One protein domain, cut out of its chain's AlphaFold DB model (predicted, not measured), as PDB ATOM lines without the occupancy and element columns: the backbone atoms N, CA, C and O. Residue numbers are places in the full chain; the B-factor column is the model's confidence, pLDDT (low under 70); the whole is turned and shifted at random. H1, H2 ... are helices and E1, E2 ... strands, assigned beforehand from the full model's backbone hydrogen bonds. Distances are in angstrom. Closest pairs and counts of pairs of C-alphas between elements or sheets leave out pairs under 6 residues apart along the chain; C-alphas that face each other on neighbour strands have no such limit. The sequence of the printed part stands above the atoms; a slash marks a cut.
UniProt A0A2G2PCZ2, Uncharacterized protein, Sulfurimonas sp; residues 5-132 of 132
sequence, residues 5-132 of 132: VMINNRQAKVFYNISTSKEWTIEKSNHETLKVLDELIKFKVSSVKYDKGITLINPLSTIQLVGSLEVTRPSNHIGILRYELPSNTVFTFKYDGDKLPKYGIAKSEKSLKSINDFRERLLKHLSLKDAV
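What this domain is: This is residues 5 to 132 of the 132 residues of an uncharacterized protein of Sulfurimonas sp (UniProt A0A2G2PCZ2). A small, strongly twisted antiparallel sheet of four short strands, E1 to E4, lies toward one end of an elongated domain, with helices H1 and H3 packed crosswise to each other at its E3 and E4 side. The longest helix, H4, runs side by side with H1 and on toward the opposite end, while short H2 sits by the beginning of H3. The printed part has 128 residues with four named helices and four named strands, in the order E1 E2 H1 H2 H3 E3 E4 H4; the class is mixed, helices and strands. The whole is compact, with a radius of gyration of the C-alphas of 14.3 A, and spans 47 by 30 by 28 A.

Where its parts are: In the sheet, E1 is residues 5 to 7, from C-alpha 5 at (181.732, 88.019, 153.368); E2 is residues 10 to 15, 15.6 A long; E3 is residues 90 to 95, 15.8 A; and E4 is residues 102 to 105, 10.5 A. H1 is residues 31 to 40, 14.2 A; H2 is residues 62 to 68, 9.8 A; and H3 is residues 74 to 84, 16.0 A. H4, residues 109 to 129, is 30.2 A long and ends with C-alpha 129 at (196.888, 123.869, 144.485).

How they stand to each other: The sheet's order is E1 - E2 - E3 - E4, antiparallel throughout. E1 and E2 form a hairpin, with N 7 and O 10 within hydrogen-bond range at 2.8 A. Pairing on E2 is staggered: residues 10 to 12 pair with E1 and residues 12 to 15 with E3, where N 13 and O 94 are 2.9 A apart. E3 and E4 form a hairpin, with N 91 and O 104 at 2.8 A. H1 and H3 on one face of the sheet make two layers, helices on one face of a sheet. H1 and H3 touch, about perpendicular at 81 degrees, the closest C-alphas being those of Thr 33 and His 77, 5.1 A apart. H4 touches H1 with residues 119 to 126 alone, opposite ways at a shallow tilt of 19 degrees; the closest C-alphas, of Leu 34 and Leu 122, are 7.1 A apart. H4 only grazes the sheet, with residues 111 to 115. H2 only just touches H3, with 3 pairs of C-alphas within 8 A, the closest those of Leu 65 and Pro 74 at 6.6 A. H2 and H4 are apart. In H1, H2, H3 and H4 every O i to N i+4 pair is within hydrogen-bond range.

The domain as a whole: The two C-alphas farthest apart, of Asp 51 and Val 132, are 48.4 A from each other. The printed part has no cut. The links from E2 to H1, 15 residues, and from H1 to H2, 21 residues, are long. The mean pLDDT of the printed part is 90.6; residues 16 to 20 and residue 132 are under 70.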
ATOM      1  N   VAL A   5     180.900  88.377 154.518       90.69
ATOM      2  CA  VAL A   5     181.732  88.019 153.368       90.69
ATOM      3  C   VAL A   5     183.142  87.696 153.839       90.69
ATOM      4  O   VAL A   5     183.622  88.220 154.842       90.69
ATOM      5  N   MET A   6     183.828  86.829 153.102       93.50
ATOM      6  CA  MET A   6     185.230  86.529 153.372       93.50
ATOM      7  C   MET A   6     186.112  87.646 152.802       93.50
ATOM      8  O   MET A   6     186.057  87.925 151.604       93.50
ATOM      9  N   ILE A   7     186.933  88.271 153.645       93.00
ATOM     10  CA  ILE A   7     187.957  89.253 153.262       93.00
ATOM     11  C   ILE A   7     189.311  88.755 153.753       93.00
ATOM     12  O   ILE A   7     189.496  88.553 154.950       93.00
ATOM     13  N   ASN A   8     190.277  88.580 152.850       94.12
ATOM     14  CA  ASN A   8     191.600  88.026 153.176       94.12
ATOM     15  C   ASN A   8     191.516  86.738 154.025       94.12
ATOM     16  O   ASN A   8     192.177  86.611 155.053       94.12
ATOM     17  N   ASN A   9     190.637  85.816 153.615       93.00
ATOM     18  CA  ASN A   9     190.341  84.549 154.294       93.00
ATOM     19  C   ASN A   9     189.832  84.664 155.749       93.00
ATOM     20  O   ASN A   9     189.949  83.725 156.533       93.00
ATOM     21  N   ARG A  10     189.231  85.800 156.120       93.69
ATOM     22  CA  ARG A  10     188.577  86.006 157.421       93.69
ATOM     23  C   ARG A  10     187.148  86.506 157.228       93.69
ATOM     24  O   ARG A  10     186.901  87.291 156.313       93.69
ATOM     25  N   GLN A  11     186.222  86.071 158.084       94.06
ATOM     26  CA  GLN A  11     184.844  86.567 158.062       94.06
ATOM     27  C   GLN A  11     184.800  88.050 158.431       94.06
ATOM     28  O   GLN A  11     185.486  88.506 159.354       94.06
ATOM     29  N   ALA A  12     184.049  88.806 157.639       93.25
ATOM     30  CA  ALA A  12     183.929  90.241 157.771       93.25
ATOM     31  C   ALA A  12     182.537  90.733 157.378       93.25
ATOM     32  O   ALA A  12     181.896  90.222 156.455       93.25
ATOM     33  N   LYS A  13     182.124  91.826 158.015       92.12
ATOM     34  CA  LYS A  13     180.961  92.618 157.621       92.12
ATOM     35  C   LYS A  13     181.409  93.782 156.747       92.12
ATOM     36  O   LYS A  13     182.228  94.598 157.177       92.12
ATOM     37  N   VAL A  14     180.871  93.876 155.531       88.06
ATOM     38  CA  VAL A  14     181.142  94.993 154.610       88.06
ATOM     39  C   VAL A  14     180.071  96.064 154.737       88.06
ATOM     40  O   VAL A  14     178.875  95.783 154.748       88.06
ATOM     41  N   PHE A  15     180.520  97.313 154.784       83.88
ATOM     42  CA  PHE A  15     179.680  98.499 154.758       83.88
ATOM     43  C   PHE A  15     179.758  99.084 153.346       83.88
ATOM     44  O   PHE A  15     180.694  99.817 153.010       83.88
ATOM     45  N   TYR A  16     178.805  98.703 152.496       65.56
ATOM     46  CA  TYR A  16     178.671  99.270 151.157       65.56
ATOM     47  C   TYR A  16     178.104 100.684 151.273       65.56
ATOM     48  O   TYR A  16     176.896 100.863 151.343       65.56
ATOM     49  N   ASN A  17     178.979 101.687 151.288       61.00
ATOM     50  CA  ASN A  17     178.572 103.072 151.081       61.00
ATOM     51  C   ASN A  17     179.124 103.529 149.737       61.00
ATOM     52  O   ASN A  17     180.331 103.745 149.598       61.00
ATOM     53  N   ILE A  18     178.232 103.666 148.756       63.19
ATOM     54  CA  ILE A  18     178.513 104.487 147.582       63.19
ATOM     55  C   ILE A  18     178.510 105.934 148.073       63.19
ATOM     56  O   ILE A  18     177.577 106.385 148.733       63.19
ATOM     57  N   SER A  19     179.604 106.628 147.796       66.12
ATOM     58  CA  SER A  19     179.772 108.041 148.100       66.12
ATOM     59  C   SER A  19     178.899 108.850 147.134       66.12
ATOM     60  O   SER A  19     179.242 108.974 145.965       66.12
ATOM     61  N   THR A  20     177.733 109.332 147.580       69.06
ATOM     62  CA  THR A  20     176.837 110.183 146.762       69.06
ATOM     63  C   THR A  20     176.941 111.668 147.106       69.06
ATOM     64  O   THR A  20     176.340 112.499 146.424       69.06
ATOM     65  N   SER A  21     177.700 112.022 148.151       74.19
ATOM     66  CA  SER A  21     177.866 113.418 148.552       74.19
ATOM     67  C   SER A  21     178.743 114.163 147.553       74.19
ATOM     68  O   SER A  21     179.881 113.774 147.293       74.19
ATOM     69  N   LYS A  22     178.229 115.286 147.041       74.75
ATOM     70  CA  LYS A  22     178.982 116.205 146.172       74.75
ATOM     71  C   LYS A  22     180.145 116.891 146.894       74.75
ATOM     72  O   LYS A  22     180.946 117.553 146.251       74.75
ATOM     73  N   GLU A  23     180.236 116.769 148.218       82.00
ATOM     74  CA  GLU A  23     181.336 117.345 148.993       82.00
ATOM     75  C   GLU A  23     182.617 116.496 148.942       82.00
ATOM     76  O   GLU A  23     183.663 116.944 149.394       82.00
ATOM     77  N   TRP A  24     182.554 115.270 148.425       87.88
ATOM     78  CA  TRP A  24     183.668 114.322 148.437       87.88
ATOM     79  C   TRP A  24     184.403 114.257 147.097       87.88
ATOM     80  O   TRP A  24     184.875 113.208 146.688       87.88
ATOM     81  N   THR A  25     184.510 115.375 146.394       89.62
ATOM     82  CA  THR A  25     185.193 115.438 145.099       89.62
ATOM     83  C   THR A  25     186.706 115.618 145.264       89.62
ATOM     84  O   THR A  25     187.205 115.946 146.351       89.62
ATOM     85  N   ILE A  26     187.461 115.437 144.176       91.62
ATOM     86  CA  ILE A  26     188.915 115.662 144.160       91.62
ATOM     87  C   ILE A  26     189.319 117.075 144.623       91.62
ATOM     88  O   ILE A  26     190.374 117.224 145.231       91.62
ATOM     89  N   GLU A  27     188.479 118.100 144.454       92.31
ATOM     90  CA  GLU A  27     188.766 119.480 144.884       92.31
ATOM     91  C   GLU A  27     188.878 119.631 146.410       92.31
ATOM     92  O   GLU A  27     189.520 120.560 146.910       92.31
ATOM     93  N   LYS A  28     188.270 118.717 147.179       91.69
ATOM     94  CA  LYS A  28     188.407 118.668 148.646       91.69
ATOM     95  C   LYS A  28     189.610 117.859 149.114       91.69
ATOM     96  O   LYS A  28     189.838 117.756 150.319       91.69
ATOM     97  N   SER A  29     190.384 117.296 148.195       93.00
ATOM     98  CA  SER A  29     191.584 116.550 148.547       93.00
ATOM     99  C   SER A  29     192.716 117.451 149.060       93.00
ATOM    100  O   SER A  29     192.780 118.664 148.818       93.00
ATOM    101  N   ASN A  30     193.601 116.834 149.834       94.50
ATOM    102  CA  ASN A  30     194.821 117.419 150.374       94.50
ATOM    103  C   ASN A  30     195.917 116.336 150.432       94.50
ATOM    104  O   ASN A  30     195.705 115.189 150.021       94.50
ATOM    105  N   HIS A  31     197.078 116.691 150.983       95.06
ATOM    106  CA  HIS A  31     198.197 115.764 151.165       95.06
ATOM    107  C   HIS A  31     197.849 114.556 152.054       95.06
ATOM    108  O   HIS A  31     198.347 113.460 151.806       95.06
ATOM    109  N   GLU A  32     196.927 114.693 153.016       96.19
ATOM    110  CA  GLU A  32     196.429 113.550 153.799       96.19
ATOM    111  C   GLU A  32     195.652 112.553 152.924       96.19
ATOM    112  O   GLU A  32     195.848 111.347 153.062       96.19
ATOM    113  N   THR A  33     194.842 113.017 151.960       96.31
ATOM    114  CA  THR A  33     194.173 112.124 150.992       96.31
ATOM    115  C   THR A  33     195.186 111.298 150.200       96.31
ATOM    116  O   THR A  33     194.991 110.093 150.026       96.31
ATOM    117  N   LEU A  34     196.274 111.925 149.743       96.19
ATOM    118  CA  LEU A  34     197.342 111.232 149.020       96.19
ATOM    119  C   LEU A  34     198.061 110.221 149.924       96.19
ATOM    120  O   LEU A  34     198.247 109.077 149.520       96.19
ATOM    121  N   LYS A  35     198.383 110.604 151.164       96.25
ATOM    122  CA  LYS A  35     199.001 109.719 152.166       96.25
ATOM    123  C   LYS A  35     198.144 108.480 152.440       96.25
ATOM    124  O   LYS A  35     198.663 107.366 152.465       96.25
ATOM    125  N   VAL A  36     196.829 108.659 152.601       96.50
ATOM    126  CA  VAL A  36     195.875 107.549 152.764       96.50
ATOM    127  C   VAL A  36     195.892 106.634 151.541       96.50
ATOM    128  O   VAL A  36     195.958 105.415 151.699       96.50
ATOM    129  N   LEU A  37     195.836 107.199 150.331       96.62
ATOM    130  CA  LEU A  37     195.849 106.419 149.094       96.62
ATOM    131  C   LEU A  37     197.132 105.595 148.957       96.62
ATOM    132  O   LEU A  37     197.053 104.394 148.695       96.62
ATOM    133  N   ASP A  38     198.285 106.226 149.171       95.81
ATOM    134  CA  ASP A  38     199.604 105.605 149.040       95.81
ATOM    135  C   ASP A  38     199.793 104.460 150.034       95.81
ATOM    136  O   ASP A  38     200.264 103.381 149.660       95.81
ATOM    137  N   GLU A  39     199.339 104.634 151.276       96.38
ATOM    138  CA  GLU A  39     199.406 103.559 152.260       96.38
ATOM    139  C   GLU A  39     198.422 102.422 151.918       96.38
ATOM    140  O   GLU A  39     198.790 101.250 152.021       96.38
ATOM    141  N   LEU A  40     197.207 102.708 151.427       95.25
ATOM    142  CA  LEU A  40     196.233 101.668 151.041       95.25
ATOM    143  C   LEU A  40     196.699 100.791 149.863       95.25
ATOM    144  O   LEU A  40     196.264  99.640 149.748       95.25
ATOM    145  N   ILE A  41     197.561 101.314 148.983       94.75
ATOM    146  CA  ILE A  41     198.110 100.578 147.828       94.75
ATOM    147  C   ILE A  41     199.488  99.968 148.076       94.75
ATOM    148  O   ILE A  41     200.074  99.358 147.172       94.75
ATOM    149  N   LYS A  42     200.029 100.114 149.283       92.75
ATOM    150  CA  LYS A  42     201.286  99.476 149.669       92.75
ATOM    151  C   LYS A  42     201.177  97.967 149.470       92.75
ATOM    152  O   LYS A  42     200.154  97.376 149.773       92.75
ATOM    153  N   PHE A  43     202.210  97.333 148.921       90.31
ATOM    154  CA  PHE A  43     202.197  95.904 148.558       90.31
ATOM    155  C   PHE A  43     201.250  95.508 147.407       90.31
ATOM    156  O   PHE A  43     201.018  94.315 147.195       90.31
ATOM    157  N   LYS A  44     200.764  96.461 146.590       89.62
ATOM    158  CA  LYS A  44     199.941  96.155 145.396       89.62
ATOM    159  C   LYS A  44     200.571  95.140 144.433       89.62
ATOM    160  O   LYS A  44     199.841  94.391 143.795       89.62
ATOM    161  N   VAL A  45     201.903  95.094 144.373       88.44
ATOM    162  CA  VAL A  45     202.695  94.198 143.507       88.44
ATOM    163  C   VAL A  45     202.839  92.768 144.036       88.44
ATOM    164  O   VAL A  45     203.353  91.909 143.330       88.44
ATOM    165  N   SER A  46     202.409  92.489 145.270       88.06
ATOM    166  CA  SER A  46     202.461  91.133 145.827       88.06
ATOM    167  C   SER A  46     201.696  90.145 144.932       88.06
ATOM    168  O   SER A  46     200.639  90.486 144.401       88.06
ATOM    169  N   SER A  47     202.156  88.900 144.818       85.50
ATOM    170  CA  SER A  47     201.426  87.830 144.118       85.50
ATOM    171  C   SER A  47     200.285  87.229 144.950       85.50
ATOM    172  O   SER A  47     199.435  86.528 144.409       85.50
ATOM    173  N   VAL A  48     200.212  87.535 146.252       88.19
ATOM    174  CA  VAL A  48     199.257  86.914 147.182       88.19
ATOM    175  C   VAL A  48     197.816  87.245 146.799       88.19
ATOM    176  O   VAL A  48     197.410  88.412 146.815       88.19
ATOM    177  N   LYS A  49     197.024  86.218 146.505       89.00
ATOM    178  CA  LYS A  49     195.563  86.273 146.434       89.00
ATOM    179  C   LYS A  49     195.011  85.141 147.286       89.00
ATOM    180  O   LYS A  49     195.577  84.057 147.303       89.00
ATOM    181  N   TYR A  50     193.941  85.423 148.013       88.62
ATOM    182  CA  TYR A  50     193.239  84.413 148.792       88.62
ATOM    183  C   TYR A  50     192.217  83.712 147.900       88.62
ATOM    184  O   TYR A  50     191.485  84.379 147.168       88.62
ATOM    185  N   ASP A  51     192.142  82.387 148.006       84.25
ATOM    186  CA  ASP A  51     191.296  81.544 147.145       84.25
ATOM    187  C   ASP A  51     189.794  81.770 147.354       84.25
ATOM    188  O   ASP A  51     188.979  81.485 146.479       84.25
ATOM    189  N   LYS A  52     189.411  82.272 148.534       87.00
ATOM    190  CA  LYS A  52     188.018  82.511 148.912       87.00
ATOM    191  C   LYS A  52     187.786  83.976 149.253       87.00
ATOM    192  O   LYS A  52     188.495  84.563 150.073       87.00
ATOM    193  N   GLY A  53     186.708  84.525 148.695       90.50
ATOM    194  CA  GLY A  53     186.232  85.869 149.001       90.50
ATOM    195  C   GLY A  53     187.018  86.984 148.314       90.50
ATOM    196  O   GLY A  53     187.549  86.819 147.218       90.50
ATOM    197  N   ILE A  54     187.050  88.152 148.951       92.19
ATOM    198  CA  ILE A  54     187.679  89.364 148.426       92.19
ATOM    199  C   ILE A  54     189.104  89.463 148.973       92.19
ATOM    200  O   ILE A  54     189.320  89.485 150.187       92.19
ATOM    201  N   THR A  55     190.082  89.582 148.077       95.00
ATOM    202  CA  THR A  55     191.450  89.942 148.463       95.00
ATOM    203  C   THR A  55     191.597  91.459 148.487       95.00
ATOM    204  O   THR A  55     191.342  92.123 147.480       95.00
ATOM    205  N   LEU A  56     192.049  92.001 149.613       94.62
ATOM    206  CA  LEU A  56     192.392  93.407 149.795       94.62
ATOM    207  C   LEU A  56     193.902  93.566 150.007       94.62
ATOM    208  O   LEU A  56     194.514  92.761 150.708       94.62
ATOM    209  N   ILE A  57     194.484  94.611 149.414       92.75
ATOM    210  CA  ILE A  57     195.940  94.817 149.318       92.75
ATOM    211  C   ILE A  57     196.584  95.107 150.685       92.75
ATOM    212  O   ILE A  57     197.354  94.287 151.179       92.75
ATOM    213  N   ASN A  58     196.256  96.248 151.296       92.75
ATOM    214  CA  ASN A  58     196.775  96.655 152.602       92.75
ATOM    215  C   ASN A  58     195.650  97.264 153.451       92.75
ATOM    216  O   ASN A  58     195.468  98.482 153.451       92.75
ATOM    217  N   PRO A  59     194.816  96.443 154.117       93.88
ATOM    218  CA  PRO A  59     193.719  96.974 154.911       93.88
ATOM    219  C   PRO A  59     194.203  97.795 156.111       93.88
ATOM    220  O   PRO A  59     194.859  97.265 157.007       93.88
ATOM    221  N   LEU A  60     193.809  99.065 156.173       95.19
ATOM    222  CA  LEU A  60     194.162  99.999 157.239       95.19
ATOM    223  C   LEU A  60     193.013 100.156 158.223       95.19
ATOM    224  O   LEU A  60     191.875 100.410 157.833       95.19
ATOM    225  N   SER A  61     193.297 100.029 159.514       94.50
ATOM    226  CA  SER A  61     192.328 100.358 160.562       94.50
ATOM    227  C   SER A  61     192.212 101.867 160.771       94.50
ATOM    228  O   SER A  61     193.159 102.617 160.546       94.50
ATOM    229  N   THR A  62     191.064 102.304 161.294       92.06
ATOM    230  CA  THR A  62     190.876 103.700 161.731       92.06
ATOM    231  C   THR A  62     191.970 104.143 162.715       92.06
ATOM    232  O   THR A  62     192.444 105.270 162.633       92.06
ATOM    233  N   ILE A  63     192.422 103.243 163.597       93.00
ATOM    234  CA  ILE A  63     193.493 103.514 164.569       93.00
ATOM    235  C   ILE A  63     194.821 103.796 163.859       93.00
ATOM    236  O   ILE A  63     195.503 104.748 164.214       93.00
ATOM    237  N   GLN A  64     195.177 103.009 162.840       93.81
ATOM    238  CA  GLN A  64     196.404 103.238 162.067       93.81
ATOM    239  C   GLN A  64     196.351 104.556 161.290       93.81
ATOM    240  O   GLN A  64     197.348 105.270 161.240       93.81
ATOM    241  N   LEU A  65     195.193 104.898 160.715       93.25
ATOM    242  CA  LEU A  65     195.023 106.153 159.978       93.25
ATOM    243  C   LEU A  65     195.209 107.370 160.894       93.25
ATOM    244  O   LEU A  65     195.974 108.266 160.560       93.25
ATOM    245  N   VAL A  66     194.560 107.381 162.060       93.38
ATOM    246  CA  VAL A  66     194.635 108.520 162.989       93.38
ATOM    247  C   VAL A  66     195.960 108.549 163.750       93.38
ATOM    248  O   VAL A  66     196.558 109.605 163.888       93.38
ATOM    249  N   GLY A  67     196.418 107.405 164.259       91.44
ATOM    250  CA  GLY A  67     197.574 107.340 165.154       91.44
ATOM    251  C   GLY A  67     198.916 107.277 164.431       91.44
ATOM    252  O   GLY A  67     199.844 107.973 164.814       91.44
ATOM    253  N   SER A  68     199.041 106.440 163.397       90.56
ATOM    254  CA  SER A  68     200.327 106.225 162.711       90.56
ATOM    255  C   SER A  68     200.512 107.136 161.502       90.56
ATOM    256  O   SER A  68     201.627 107.559 161.215       90.56
ATOM    257  N   LEU A  69     199.433 107.417 160.768       91.88
ATOM    258  CA  LEU A  69     199.475 108.317 159.615       91.88
ATOM    259  C   LEU A  69     199.063 109.750 159.964       91.88
ATOM    260  O   LEU A  69     199.126 110.594 159.075       91.88
ATOM    261  N   GLU A  70     198.681 110.029 161.212       93.50
ATOM    262  CA  GLU A  70     198.285 111.367 161.680       93.50
ATOM    263  C   GLU A  70     197.182 112.003 160.812       93.50
ATOM    264  O   GLU A  70     197.118 113.216 160.649       93.50
ATOM    265  N   VAL A  71     196.313 111.175 160.222       93.88
ATOM    266  CA  VAL A  71     195.237 111.629 159.332       93.88
ATOM    267  C   VAL A  71     194.053 112.097 160.161       93.88
ATOM    268  O   VAL A  71     193.481 111.339 160.956       93.88
ATOM    269  N   THR A  72     193.619 113.328 159.916       92.81
ATOM    270  CA  THR A  72     192.418 113.878 160.536       92.81
ATOM    271  C   THR A  72     191.181 113.461 159.743       92.81
ATOM    272  O   THR A  72     191.184 113.391 158.523       92.81
ATOM    273  N   ARG A  73     190.081 113.130 160.432       89.25
ATOM    274  CA  ARG A  73     188.805 112.719 159.799       89.25
ATOM    275  C   ARG A  73     188.972 111.687 158.653       89.25
ATOM    276  O   ARG A  73     188.520 111.943 157.534       89.25
ATOM    277  N   PRO A  74     189.522 110.480 158.910       91.88
ATOM    278  CA  PRO A  74     189.773 109.476 157.867       91.88
ATOM    279  C   PRO A  74     188.571 109.159 156.965       91.88
ATOM    280  O   PRO A  74     188.736 108.888 155.778       91.88
ATOM    281  N   SER A  75     187.350 109.227 157.504       89.19
ATOM    282  CA  SER A  75     186.112 109.028 156.744       89.19
ATOM    283  C   SER A  75     185.976 109.964 155.543       89.19
ATOM    284  O   SER A  75     185.461 109.532 154.516       89.19
ATOM    285  N   ASN A  76     186.450 111.208 155.649       91.81
ATOM    286  CA  ASN A  76     186.361 112.199 154.578       91.81
ATOM    287  C   ASN A  76     187.282 111.816 153.420       91.81
ATOM    288  O   ASN A  76     186.846 111.773 152.274       91.81
ATOM    289  N   HIS A  77     188.528 111.451 153.728       93.69
ATOM    290  CA  HIS A  77     189.490 110.994 152.726       93.69
ATOM    291  C   HIS A  77     188.992 109.732 152.019       93.69
ATOM    292  O   HIS A  77     189.008 109.668 150.795       93.69
ATOM    293  N   ILE A  78     188.449 108.765 152.766       93.06
ATOM    294  CA  ILE A  78     187.826 107.566 152.184       93.06
ATOM    295  C   ILE A  78     186.598 107.915 151.331       93.06
ATOM    296  O   ILE A  78     186.385 107.292 150.291       93.06
ATOM    297  N   GLY A  79     185.800 108.903 151.747       91.81
ATOM    298  CA  GLY A  79     184.685 109.442 150.967       91.81
ATOM    299  C   GLY A  79     185.142 109.968 149.610       91.81
ATOM    300  O   GLY A  79     184.540 109.608 148.597       91.81
ATOM    301  N   ILE A  80     186.251 110.719 149.590       93.44
ATOM    302  CA  ILE A  80     186.859 111.242 148.360       93.44
ATOM    303  C   ILE A  80     187.301 110.113 147.436       93.44
ATOM    304  O   ILE A  80     186.919 110.077 146.268       93.44
ATOM    305  N   LEU A  81     188.032 109.129 147.971       93.75
ATOM    306  CA  LEU A  81     188.462 107.975 147.176       93.75
ATOM    307  C   LEU A  81     187.268 107.249 146.544       93.75
ATOM    308  O   LEU A  81     187.324 106.836 145.393       93.75
ATOM    309  N   ARG A  82     186.171 107.087 147.285       91.69
ATOM    310  CA  ARG A  82     184.972 106.387 146.801       91.69
ATOM    311  C   ARG A  82     184.167 107.155 145.771       91.69
ATOM    312  O   ARG A  82     183.467 106.516 144.997       91.69
ATOM    313  N   TYR A  83     184.198 108.479 145.828       91.69
ATOM    314  CA  TYR A  83     183.502 109.312 144.858       91.69
ATOM    315  C   TYR A  83     184.173 109.213 143.484       91.69
ATOM    316  O   TYR A  83     183.508 109.109 142.460       91.69
ATOM    317  N   GLU A  84     185.505 109.189 143.482       91.75
ATOM    318  CA  GLU A  84     186.322 109.238 142.267       91.75
ATOM    319  C   GLU A  84     186.621 107.859 141.664       91.75
ATOM    320  O   GLU A  84     186.976 107.753 140.488       91.75
ATOM    321  N   LEU A  85     186.503 106.789 142.456       91.56
ATOM    322  CA  LEU A  85     186.808 105.425 142.032       91.56
ATOM    323  C   LEU A  85     185.537 104.621 141.734       91.56
ATOM    324  O   LEU A  85     184.508 104.818 142.381       91.56
ATOM    325  N   PRO A  86     185.602 103.631 140.821       90.12
ATOM    326  CA  PRO A  86     184.473 102.748 140.566       90.12
ATOM    327  C   PRO A  86     183.979 102.046 141.835       90.12
ATOM    328  O   PRO A  86     184.777 101.668 142.706       90.12
ATOM    329  N   SER A  87     182.674 101.771 141.886       85.25
ATOM    330  CA  SER A  87     182.062 100.946 142.930       85.25
ATOM    331  C   SER A  87     182.846  99.649 143.145       85.25
ATOM    332  O   SER A  87     183.342  99.043 142.195       85.25
ATOM    333  N   ASN A  88     182.940  99.210 144.403       85.31
ATOM    334  CA  ASN A  88     183.703  98.025 144.821       85.31
ATOM    335  C   ASN A  88     185.229  98.135 144.636       85.31
ATOM    336  O   ASN A  88     185.915  97.117 144.620       85.31
ATOM    337  N   THR A  89     185.783  99.344 144.522       92.50
ATOM    338  CA  THR A  89     187.241  99.552 144.583       92.50
ATOM    339  C   THR A  89     187.722  99.702 146.025       92.50
ATOM    340  O   THR A  89     188.665  99.022 146.429       92.50
ATOM    341  N   VAL A  90     187.052 100.554 146.811       93.31
ATOM    342  CA  VAL A  90     187.405 100.858 148.207       93.31
ATOM    343  C   VAL A  90     186.339 100.324 149.160       93.31
ATOM    344  O   VAL A  90     185.192 100.783 149.182       93.31
ATOM    345  N   PHE A  91     186.739  99.385 150.008       92.00
ATOM    346  CA  PHE A  91     185.879  98.738 150.989       92.00
ATOM    347  C   PHE A  91     186.054  99.370 152.360       92.00
ATOM    348  O   PHE A  91     187.170  99.657 152.781       92.00
ATOM    349  N   THR A  92     184.941  99.524 153.076       92.88
ATOM    350  CA  THR A  92     184.936  99.679 154.531       92.88
ATOM    351  C   THR A  92     184.366  98.396 155.078       92.88
ATOM    352  O   THR A  92     183.299  97.962 154.643       92.88
ATOM    353  N   PHE A  93     185.066  97.784 156.014       92.69
ATOM    354  CA  PHE A  93     184.648  96.518 156.586       92.69
ATOM    355  C   PHE A  93     185.097  96.417 158.039       92.69
ATOM    356  O   PHE A  93     185.891  97.227 158.516       92.69
ATOM    357  N   LYS A  94     184.572  95.432 158.755       93.94
ATOM    358  CA  LYS A  94     185.044  95.028 160.081       93.94
ATOM    359  C   LYS A  94     185.217  93.523 160.067       93.94
ATOM    360  O   LYS A  94     184.329  92.841 159.558       93.94
ATOM    361  N   TYR A  95     186.333  93.024 160.588       93.69
ATOM    362  CA  TYR A  95     186.392  91.608 160.929       93.69
ATOM    363  C   TYR A  95     185.513  91.344 162.145       93.69
ATOM    364  O   TYR A  95     185.273  92.244 162.955       93.69
ATOM    365  N   ASP A  96     185.058  90.107 162.282       89.81
ATOM    366  CA  ASP A  96     184.292  89.711 163.457       89.81
ATOM    367  C   ASP A  96     185.146  89.922 164.719       89.81
ATOM    368  O   ASP A  96     186.298  89.488 164.797       89.81
ATOM    369  N   GLY A  97     184.597  90.673 165.680       86.94
ATOM    370  CA  GLY A  97     185.291  91.104 166.900       86.94
ATOM    371  C   GLY A  97     185.994  92.470 166.826       86.94
ATOM    372  O   GLY A  97     186.364  93.010 167.871       86.94
ATOM    373  N   ASP A  98     186.138  93.087 165.647       90.56
ATOM    374  CA  ASP A  98     186.729  94.429 165.536       90.56
ATOM    375  C   ASP A  98     185.768  95.515 166.056       90.56
ATOM    376  O   ASP A  98     184.624  95.647 165.615       90.56
ATOM    377  N   LYS A  99     186.268  96.395 166.935       89.56
ATOM    378  CA  LYS A  99     185.503  97.565 167.411       89.56
ATOM    379  C   LYS A  99     185.341  98.629 166.318       89.56
ATOM    380  O   LYS A  99     184.256  99.190 166.130       89.56
ATOM    381  N   LEU A 100     186.410  98.903 165.571       90.50
ATOM    382  CA  LEU A 100     186.491  99.987 164.588       90.50
ATOM    383  C   LEU A 100     186.649  99.458 163.161       90.50
ATOM    384  O   LEU A 100     187.213  98.384 162.968       90.50
ATOM    385  N   PRO A 101     186.153 100.201 162.155       92.69
ATOM    386  CA  PRO A 101     186.255  99.774 160.775       92.69
ATOM    387  C   PRO A 101     187.690  99.827 160.255       92.69
ATOM    388  O   PRO A 101     188.540 100.606 160.714       92.69
ATOM    389  N   LYS A 102     187.903  98.997 159.241       94.88
ATOM    390  CA  LYS A 102     189.064  98.966 158.370       94.88
ATOM    391  C   LYS A 102     188.677  99.397 156.964       94.88
ATOM    392  O   LYS A 102     187.518  99.287 156.555       94.88
ATOM    393  N   TYR A 103     189.673  99.856 156.229       94.50
ATOM    394  CA  TYR A 103     189.561 100.350 154.871       94.50
ATOM    395  C   TYR A 103     190.551  99.598 154.002       94.50
ATOM    396  O   TYR A 103     191.694  99.419 154.405       94.50
ATOM    397  N   GLY A 104     190.141  99.139 152.829       94.25
ATOM    398  CA  GLY A 104     191.043  98.404 151.952       94.25
ATOM    399  C   GLY A 104     190.629  98.475 150.498       94.25
ATOM    400  O   GLY A 104     189.465  98.705 150.173       94.25
ATOM    401  N   ILE A 105     191.606  98.269 149.627       95.00
ATOM    402  CA  ILE A 105     191.433  98.297 148.180       95.00
ATOM    403  C   ILE A 105     191.340  96.871 147.648       95.00
ATOM    404  O   ILE A 105     192.201  96.049 147.972       95.00
ATOM    405  N   ALA A 106     190.337  96.593 146.811       94.38
ATOM    406  CA  ALA A 106     190.236  95.318 146.105       94.38
ATOM    407  C   ALA A 106     191.456  95.070 145.223       94.38
ATOM    408  O   ALA A 106     191.835  95.889 144.384       94.38
ATOM    409  N   LYS A 107     192.029  93.878 145.361       93.81
ATOM    410  CA  LYS A 107     193.131  93.416 144.530       93.81
ATOM    411  C   LYS A 107     192.607  92.833 143.221       93.81
ATOM    412  O   LYS A 107     192.576  91.618 143.021       93.81
ATOM    413  N   SER A 108     192.196  93.721 142.324       92.00
ATOM    414  CA  SER A 108     191.842  93.397 140.942       92.00
ATOM    415  C   SER A 108     192.598  94.310 139.980       92.00
ATOM    416  O   SER A 108     192.934  95.438 140.338       92.00
ATOM    417  N   GLU A 109     192.851  93.850 138.756       91.31
ATOM    418  CA  GLU A 109     193.517  94.668 137.732       91.31
ATOM    419  C   GLU A 109     192.746  95.961 137.454       91.31
ATOM    420  O   GLU A 109     193.338  97.036 137.394       91.31
ATOM    421  N   LYS A 110     191.411  95.872 137.386       92.25
ATOM    422  CA  LYS A 110     190.534  97.032 137.198       92.25
ATOM    423  C   LYS A 110     190.682  98.043 138.336       92.25
ATOM    424  O   LYS A 110     190.876  99.223 138.071       92.25
ATOM    425  N   SER A 111     190.631  97.580 139.586       92.88
ATOM    426  CA  SER A 111     190.798  98.437 140.766       92.88
ATOM    427  C   SER A 111     192.177  99.095 140.784       92.88
ATOM    428  O   SER A 111     192.275 100.305 140.965       92.88
ATOM    429  N   LEU A 112     193.236  98.317 140.543       93.25
ATOM    430  CA  LEU A 112     194.612  98.812 140.521       93.25
ATOM    431  C   LEU A 112     194.830  99.870 139.440       93.25
ATOM    432  O   LEU A 112     195.447 100.895 139.720       93.25
ATOM    433  N   LYS A 113     194.297  99.643 138.234       94.62
ATOM    434  CA  LYS A 113     194.352 100.620 137.146       94.62
ATOM    435  C   LYS A 113     193.642 101.915 137.535       94.62
ATOM    436  O   LYS A 113     194.280 102.958 137.552       94.62
ATOM    437  N   SER A 114     192.372 101.837 137.947       94.62
ATOM    438  CA  SER A 114     191.597 103.024 138.337       94.62
ATOM    439  C   SER A 114     192.256 103.827 139.459       94.62
ATOM    440  O   SER A 114     192.174 105.050 139.469       94.62
ATOM    441  N   ILE A 115     192.929 103.155 140.392       94.94
ATOM    442  CA  ILE A 115     193.643 103.823 141.478       94.94
ATOM    443  C   ILE A 115     194.927 104.494 141.010       94.94
ATOM    444  O   ILE A 115     195.207 105.599 141.466       94.94
ATOM    445  N   ASN A 116     195.702 103.870 140.123       94.81
ATOM    446  CA  ASN A 116     196.884 104.524 139.565       94.81
ATOM    447  C   ASN A 116     196.475 105.778 138.772       94.81
ATOM    448  O   ASN A 116     197.019 106.848 139.033       94.81
ATOM    449  N   ASP A 117     195.446 105.669 137.924       95.75
ATOM    450  CA  ASP A 117     194.902 106.799 137.158       95.75
ATOM    451  C   ASP A 117     194.422 107.924 138.100       95.75
ATOM    452  O   ASP A 117     194.689 109.110 137.890       95.75
ATOM    453  N   PHE A 118     193.733 107.562 139.191       96.00
ATOM    454  CA  PHE A 118     193.286 108.526 140.196       96.00
ATOM    455  C   PHE A 118     194.452 109.162 140.964       96.00
ATOM    456  O   PHE A 118     194.440 110.369 141.196       96.00
ATOM    457  N   ARG A 119     195.477 108.386 141.329       96.50
ATOM    458  CA  ARG A 119     196.669 108.888 142.024       96.50
ATOM    459  C   ARG A 119     197.388 109.952 141.196       96.50
ATOM    460  O   ARG A 119     197.792 110.971 141.745       96.50
ATOM    461  N   GLU A 120     197.525 109.740 139.890       96.12
ATOM    462  CA  GLU A 120     198.127 110.719 138.976       96.12
ATOM    463  C   GLU A 120     197.304 112.010 138.900       96.12
ATOM    464  O   GLU A 120     197.851 113.109 139.025       96.12
ATOM    465  N   ARG A 121     195.974 111.888 138.778       96.12
ATOM    466  CA  ARG A 121     195.054 113.037 138.828       96.12
ATOM    467  C   ARG A 121     195.166 113.799 140.150       96.12
ATOM    468  O   ARG A 121     195.202 115.028 140.137       96.12
ATOM    469  N   LEU A 122     195.253 113.080 141.270       95.81
ATOM    470  CA  LEU A 122     195.393 113.649 142.609       95.81
ATOM    471  C   LEU A 122     196.713 114.413 142.757       95.81
ATOM    472  O   LEU A 122     196.701 115.560 143.191       95.81
ATOM    473  N   LEU A 123     197.835 113.826 142.333       95.81
ATOM    474  CA  LEU A 123     199.142 114.490 142.346       95.81
ATOM    475  C   LEU A 123     199.136 115.780 141.524       95.81
ATOM    476  O   LEU A 123     199.597 116.817 142.002       95.81
ATOM    477  N   LYS A 124     198.572 115.737 140.312       95.06
ATOM    478  CA  LYS A 124     198.433 116.922 139.457       95.06
ATOM    479  C   LYS A 124     197.590 118.008 140.131       95.06
ATOM    480  O   LYS A 124     197.973 119.172 140.100       95.06
ATOM    481  N   HIS A 125     196.469 117.636 140.748       94.44
ATOM    482  CA  HIS A 125     195.604 118.573 141.465       94.44
ATOM    483  C   HIS A 125     196.323 119.242 142.646       94.44
ATOM    484  O   HIS A 125     196.280 120.465 142.762       94.44
ATOM    485  N   LEU A 126     197.018 118.466 143.482       93.94
ATOM    486  CA  LEU A 126     197.754 118.998 144.634       93.94
ATOM    487  C   LEU A 126     198.902 119.914 144.200       93.94
ATOM    488  O   LEU A 126     199.056 120.993 144.755       93.94
ATOM    489  N   SER A 127     199.624 119.545 143.140       92.62
ATOM    490  CA  SER A 127     200.715 120.369 142.601       92.62
ATOM    491  C   SER A 127     200.220 121.731 142.103       92.62
ATOM    492  O   SER A 127     200.895 122.738 142.280       92.62
ATOM    493  N   LEU A 128     199.034 121.774 141.484       90.69
ATOM    494  CA  LEU A 128     198.406 123.025 141.051       90.69
ATOM    495  C   LEU A 128     197.904 123.859 142.231       90.69
ATOM    496  O   LEU A 128     197.974 125.079 142.180       90.69
ATOM    497  N   LYS A 129     197.393 123.208 143.279       88.38
ATOM    498  CA  LYS A 129     196.888 123.869 144.485       88.38
ATOM    499  C   LYS A 129     198.003 124.515 145.303       88.38
ATOM    500  O   LYS A 129     197.783 125.584 145.847       88.38
ATOM    501  N   ASP A 130     199.172 123.882 145.355       85.94
ATOM    502  CA  ASP A 130     200.349 124.392 146.069       85.94
ATOM    503  C   ASP A 130     201.062 125.531 145.304       85.94
ATOM    504  O   ASP A 130     201.900 126.227 145.873       85.94
ATOM    505  N   ALA A 131     200.756 125.719 144.014       76.62
ATOM    506  CA  ALA A 131     201.324 126.773 143.170       76.62
ATOM    507  C   ALA A 131     200.545 128.105 143.218       76.62
ATOM    508  O   ALA A 131     200.956 129.067 142.563       76.62
ATOM    509  N   VAL A 132     199.421 128.144 143.941       61.59
ATOM    510  CA  VAL A 132     198.517 129.298 144.109       61.59
ATOM    511  C   VAL A 132     198.631 129.825 145.532       61.59
ATOM    512  O   VAL A 132     198.680 131.065 145.679       61.59
TER     513      VAL A 132